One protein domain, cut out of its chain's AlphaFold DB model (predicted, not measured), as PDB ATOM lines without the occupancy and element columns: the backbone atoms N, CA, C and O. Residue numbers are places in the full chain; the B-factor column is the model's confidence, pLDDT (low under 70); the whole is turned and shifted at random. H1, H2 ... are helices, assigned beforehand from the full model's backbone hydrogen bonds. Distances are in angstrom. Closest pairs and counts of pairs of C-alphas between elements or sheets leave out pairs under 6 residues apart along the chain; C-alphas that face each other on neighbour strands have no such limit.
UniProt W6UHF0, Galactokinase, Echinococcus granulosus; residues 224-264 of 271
ATOM      1  N   ASP A 224       1.247  50.970  34.628       92.94
ATOM      2  CA  ASP A 224      -0.090  51.461  34.260       92.94
ATOM      3  C   ASP A 224      -0.323  51.595  32.751       92.94
ATOM      4  O   ASP A 224      -1.335  51.122  32.225       92.94
ATOM      5  N   TYR A 225       0.636  52.192  32.034       92.75
ATOM      6  CA  TYR A 225       0.546  52.365  30.584       92.75
ATOM      7  C   TYR A 225       0.521  51.010  29.861       92.75
ATOM      8  O   TYR A 225      -0.365  50.735  29.050       92.75
ATOM      9  N   ASN A 226       1.461  50.125  30.197       95.12
ATOM     10  CA  ASN A 226       1.575  48.806  29.577       95.12
ATOM     11  C   ASN A 226       0.402  47.887  29.944       95.12
ATOM     12  O   ASN A 226      -0.021  47.079  29.117       95.12
ATOM     13  N   SER A 227      -0.168  48.029  31.144       96.38
ATOM     14  CA  SER A 227      -1.380  47.316  31.545       96.38
ATOM     15  C   SER A 227      -2.547  47.640  30.615       96.38
ATOM     16  O   SER A 227      -3.246  46.723  30.185       96.38
ATOM     17  N   ARG A 228      -2.726  48.911  30.231       95.38
ATOM     18  CA  ARG A 228      -3.766  49.310  29.267       95.38
ATOM     19  C   ARG A 228      -3.506  48.738  27.874       95.38
ATOM     20  O   ARG A 228      -4.429  48.214  27.260       95.38
ATOM     21  N   VAL A 229      -2.255  48.744  27.413       94.31
ATOM     22  CA  VAL A 229      -1.877  48.115  26.133       94.31
ATOM     23  C   VAL A 229      -2.220  46.621  26.129       94.31
ATOM     24  O   VAL A 229      -2.836  46.131  25.183       94.31
ATOM     25  N   SER A 230      -1.872  45.901  27.200       94.38
ATOM     26  CA  SER A 230      -2.182  44.475  27.353       94.38
ATOM     27  C   SER A 230      -3.692  44.212  27.351       94.38
ATOM     28  O   SER A 230      -4.175  43.349  26.616       94.38
ATOM     29  N   GLN A 231      -4.458  45.016  28.095       96.19
ATOM     30  CA  GLN A 231      -5.919  44.925  28.142       96.19
ATOM     31  C   GLN A 231      -6.557  45.141  26.764       96.19
ATOM     32  O   GLN A 231      -7.432  44.369  26.373       96.19
ATOM     33  N   CYS A 232      -6.099  46.128  25.987       95.31
ATOM     34  CA  CYS A 232      -6.594  46.357  24.627       95.31
ATOM     35  C   CYS A 232      -6.277  45.188  23.683       95.31
ATOM     36  O   CYS A 232      -7.141  44.796  22.900       95.31
ATOM     37  N   LYS A 233      -5.078  44.597  23.772       93.31
ATOM     38  CA  LYS A 233      -4.725  43.391  23.001       93.31
ATOM     39  C   LYS A 233      -5.618  42.207  23.370       93.31
ATOM     40  O   LYS A 233      -6.132  41.520  22.491       93.31
ATOM     41  N   GLN A 234      -5.858  41.991  24.663       94.38
ATOM     42  CA  GLN A 234      -6.745  40.926  25.128       94.38
ATOM     43  C   GLN A 234      -8.188  41.146  24.656       94.38
ATOM     44  O   GLN A 234      -8.823  40.208  24.176       94.38
ATOM     45  N   ALA A 235      -8.687  42.382  24.725       94.00
ATOM     46  CA  ALA A 235      -9.997  42.742  24.197       94.00
ATOM     47  C   ALA A 235     -10.090  42.480  22.685       94.00
ATOM     48  O   ALA A 235     -11.071  41.891  22.239       94.00
ATOM     49  N   ALA A 236      -9.058  42.827  21.906       92.81
ATOM     50  CA  ALA A 236      -9.010  42.532  20.474       92.81
ATOM     51  C   ALA A 236      -9.114  41.022  20.199       92.81
ATOM     52  O   ALA A 236      -9.960  40.606  19.408       92.81
ATOM     53  N   LYS A 237      -8.346  40.190  20.920       92.06
ATOM     54  CA  LYS A 237      -8.420  38.720  20.820       92.06
ATOM     55  C   LYS A 237      -9.817  38.187  21.152       92.06
ATOM     56  O   LYS A 237     -10.347  37.339  20.438       92.06
ATOM     57  N   ILE A 238     -10.447  38.691  22.216       92.19
ATOM     58  CA  ILE A 238     -11.813  38.294  22.595       92.19
ATOM     59  C   ILE A 238     -12.810  38.678  21.497       92.19
ATOM     60  O   ILE A 238     -13.616  37.844  21.092       92.19
ATOM     61  N   LEU A 239     -12.755  39.910  20.991       91.12
ATOM     62  CA  LEU A 239     -13.670  40.388  19.954       91.12
ATOM     63  C   LEU A 239     -13.493  39.617  18.638       91.12
ATOM     64  O   LEU A 239     -14.488  39.210  18.038       91.12
ATOM     65  N   HIS A 240     -12.254  39.337  18.222       90.12
ATOM     66  CA  HIS A 240     -11.971  38.516  17.040       90.12
ATOM     67  C   HIS A 240     -12.540  37.099  17.176       90.12
ATOM     68  O   HIS A 240     -13.185  36.603  16.251       90.12
ATOM     69  N   LYS A 241     -12.456  36.486  18.365       89.38
ATOM     70  CA  LYS A 241     -13.084  35.181  18.643       89.38
ATOM     71  C   LYS A 241     -14.609  35.173  18.498       89.38
ATOM     72  O   LYS A 241     -15.160  34.098  18.261       89.38
ATOM     73  N   HIS A 242     -15.272  36.321  18.590       88.81
ATOM     74  CA  HIS A 242     -16.725  36.448  18.433       88.81
ATOM     75  C   HIS A 242     -17.156  36.926  17.033       88.81
ATOM     76  O   HIS A 242     -18.354  37.060  16.778       88.81
ATOM     77  N   LEU A 243     -16.221  37.152  16.101       86.69
ATOM     78  CA  LEU A 243     -16.557  37.415  14.700       86.69
ATOM     79  C   LEU A 243     -17.241  36.188  14.080       86.69
ATOM     80  O   LEU A 243     -16.744  35.068  14.192       86.69
ATOM     81  N   ARG A 244     -18.368  36.407  13.389       79.62
ATOM     82  CA  ARG A 244     -19.088  35.346  12.658       79.62
ATOM     83  C   ARG A 244     -18.277  34.821  11.469       79.62
ATOM     84  O   ARG A 244     -18.198  33.617  11.272       79.62
ATOM     85  N   ASN A 245     -17.644  35.734  10.729       79.44
ATOM     86  CA  ASN A 245     -16.751  35.435   9.611       79.44
ATOM     87  C   ASN A 245     -15.344  35.892   9.994       79.44
ATOM     88  O   ASN A 245     -15.011  37.066   9.828       79.44
ATOM     89  N   LYS A 246     -14.551  34.990  10.577       76.69
ATOM     90  CA  LYS A 246     -13.203  35.304  11.063       76.69
ATOM     91  C   LYS A 246     -12.226  35.367   9.890       76.69
ATOM     92  O   LYS A 246     -12.008  34.332   9.262       76.69
ATOM     93  N   PRO A 247     -11.634  36.533   9.584       78.38
ATOM     94  CA  PRO A 247     -10.457  36.555   8.733       78.38
ATOM     95  C   PRO A 247      -9.304  35.858   9.462       78.38
ATOM     96  O   PRO A 247      -9.166  35.999  10.683       78.38
ATOM     97  N   ASP A 248      -8.491  35.127   8.705       82.94
ATOM     98  CA  ASP A 248      -7.240  34.573   9.212       82.94
ATOM     99  C   ASP A 248      -6.285  35.732   9.521       82.94
ATOM    100  O   ASP A 248      -5.936  36.528   8.645       82.94
ATOM    101  N   MET A 249      -5.971  35.901  10.802       82.25
ATOM    102  CA  MET A 249      -5.168  36.998  11.328       82.25
ATOM    103  C   MET A 249      -4.255  36.446  12.410       82.25
ATOM    104  O   MET A 249      -4.682  35.652  13.246       82.25
ATOM    105  N   ASP A 250      -3.017  36.927  12.430       83.62
ATOM    106  CA  ASP A 250      -2.080  36.625  13.503       83.62
ATOM    107  C   ASP A 250      -2.571  37.250  14.821       83.62
ATOM    108  O   ASP A 250      -2.549  38.473  14.995       83.62
ATOM    109  N   GLU A 251      -3.024  36.407  15.754       79.00
ATOM    110  CA  GLU A 251      -3.527  36.842  17.060       79.00
ATOM    111  C   GLU A 251      -2.469  37.608  17.876       79.00
ATOM    112  O   GLU A 251      -2.832  38.440  18.710       79.00
ATOM    113  N   GLU A 252      -1.170  37.375  17.654       79.88
ATOM    114  CA  GLU A 252      -0.096  38.058  18.388       79.88
ATOM    115  C   GLU A 252       0.114  39.505  17.928       79.88
ATOM    116  O   GLU A 252       0.533  40.365  18.714       79.88
ATOM    117  N   LEU A 253      -0.240  39.802  16.677       81.12
ATOM    118  CA  LEU A 253      -0.156  41.139  16.088       81.12
ATOM    119  C   LEU A 253      -1.496  41.882  16.086       81.12
ATOM    120  O   LEU A 253      -1.544  43.050  15.698       81.12
ATOM    121  N   LEU A 254      -2.563  41.226  16.541       87.69
ATOM    122  CA  LEU A 254      -3.922  41.738  16.492       87.69
ATOM    123  C   LEU A 254      -4.109  42.974  17.383       87.69
ATOM    124  O   LEU A 254      -3.890  42.942  18.600       87.69
ATOM    125  N   ILE A 255      -4.603  44.057  16.783       88.94
ATOM    126  CA  ILE A 255      -5.015  45.269  17.499       88.94
ATOM    127  C   ILE A 255      -6.509  45.553  17.315       88.94
ATOM    128  O   ILE A 255      -7.157  45.055  16.396       88.94
ATOM    129  N   LEU A 256      -7.074  46.404  18.181       89.50
ATOM    130  CA  LEU A 256      -8.496  46.774  18.115       89.50
ATOM    131  C   LEU A 256      -8.898  47.364  16.753       89.50
ATOM    132  O   LEU A 256     -10.000  47.097  16.285       89.50
ATOM    133  N   GLY A 257      -8.000  48.105  16.097       86.75
ATOM    134  CA  GLY A 257      -8.249  48.654  14.762       86.75
ATOM    135  C   GLY A 257      -8.436  47.584  13.679       86.75
ATOM    136  O   GLY A 257      -9.255  47.767  12.780       86.75
ATOM    137  N   ASP A 258      -7.738  46.448  13.772       87.00
ATOM    138  CA  ASP A 258      -7.902  45.336  12.823       87.00
ATOM    139  C   ASP A 258      -9.268  44.677  13.006       87.00
ATOM    140  O   ASP A 258      -9.993  44.420  12.042       87.00
ATOM    141  N   VAL A 259      -9.655  44.477  14.267       88.50
ATOM    142  CA  VAL A 259     -10.946  43.896  14.628       88.50
ATOM    143  C   VAL A 259     -12.092  44.815  14.212       88.50
ATOM    144  O   VAL A 259     -13.054  44.345  13.611       88.50
ATOM    145  N   GLN A 260     -11.974  46.125  14.433       87.12
ATOM    146  CA  GLN A 260     -12.952  47.115  13.973       87.12
ATOM    147  C   GLN A 260     -13.180  47.027  12.453       87.12
ATOM    148  O   GLN A 260     -14.328  46.970  12.001       87.12
ATOM    149  N   LYS A 261     -12.096  46.963  11.665       84.88
ATOM    150  CA  LYS A 261     -12.169  46.791  10.205       84.88
ATOM    151  C   LYS A 261     -12.849  45.474   9.827       84.88
ATOM    152  O   LYS A 261     -13.700  45.468   8.940       84.88
ATOM    153  N   ALA A 262     -12.530  44.381  10.522       85.81
ATOM    154  CA  ALA A 262     -13.148  43.075  10.295       85.81
ATOM    155  C   ALA A 262     -14.655  43.066  10.612       85.81
ATOM    156  O   ALA A 262     -15.438  42.480   9.865       85.81
ATOM    157  N   PHE A 263     -15.081  43.770  11.665       83.69
ATOM    158  CA  PHE A 263     -16.496  43.969  11.994       83.69
ATOM    159  C   PHE A 263     -17.223  44.904  11.013       83.69
ATOM    160  O   PHE A 263     -18.451  44.958  11.042       83.69
ATOM    161  N   ARG A 264     -16.498  45.634  10.150       82.38
ATOM    162  CA  ARG A 264     -17.038  46.704   9.286       82.38
ATOM    163  C   ARG A 264     -17.823  47.754  10.078       82.38
ATOM    164  O   ARG A 264     -18.790  48.328   9.584       82.38
TER     165      ARG A 264
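What this domain is: This is residues 224 to 264 of the 271 residues of the protein "Galactokinase" of Echinococcus granulosus (UniProt W6UHF0). One long helix, H1, makes the longest axis, and a short helix, H2, lies side by side with its later part, running the same way. The chain passes from H1 to H2 through a wide loop, residues 242 to 255, that folds back along the way. The printed part has 41 residues, with two named helices, H1 then H2, no named strand, and the class all helix. It is compact, with a radius of gyration of the C-alphas of 10.3 A, and spans 34 by 17 by 14 A, only just elongated.

How they stand to each other: H1, residues 224 to 241, touches H2, residues 256 to 263, with its residues 232 to 240 alone. Their closest C-alphas, those of Ala 236 and Leu 256, are 4.9 A apart. The two run the same way at a shallow tilt of 17 degrees. In H1 and H2 every O i to N i+4 pair is within hydrogen-bond range.

Where its parts are: H1 measures 26.0 A from C-alpha 224 at (-0.090, 51.461, 34.260) to C-alpha 241 at (-13.084, 35.181, 18.643). H2 measures 10.5 A and ends at C-alpha 263, (-16.496, 43.969, 11.994).

The domain as a whole: The C-alphas of Asp 224 and Asn 245, the two farthest apart, are 33.8 A from each other. The link from H1 to H2 is long, with 14 residues. The printed part has no cut, and no printed residue is under 70 in pLDDT.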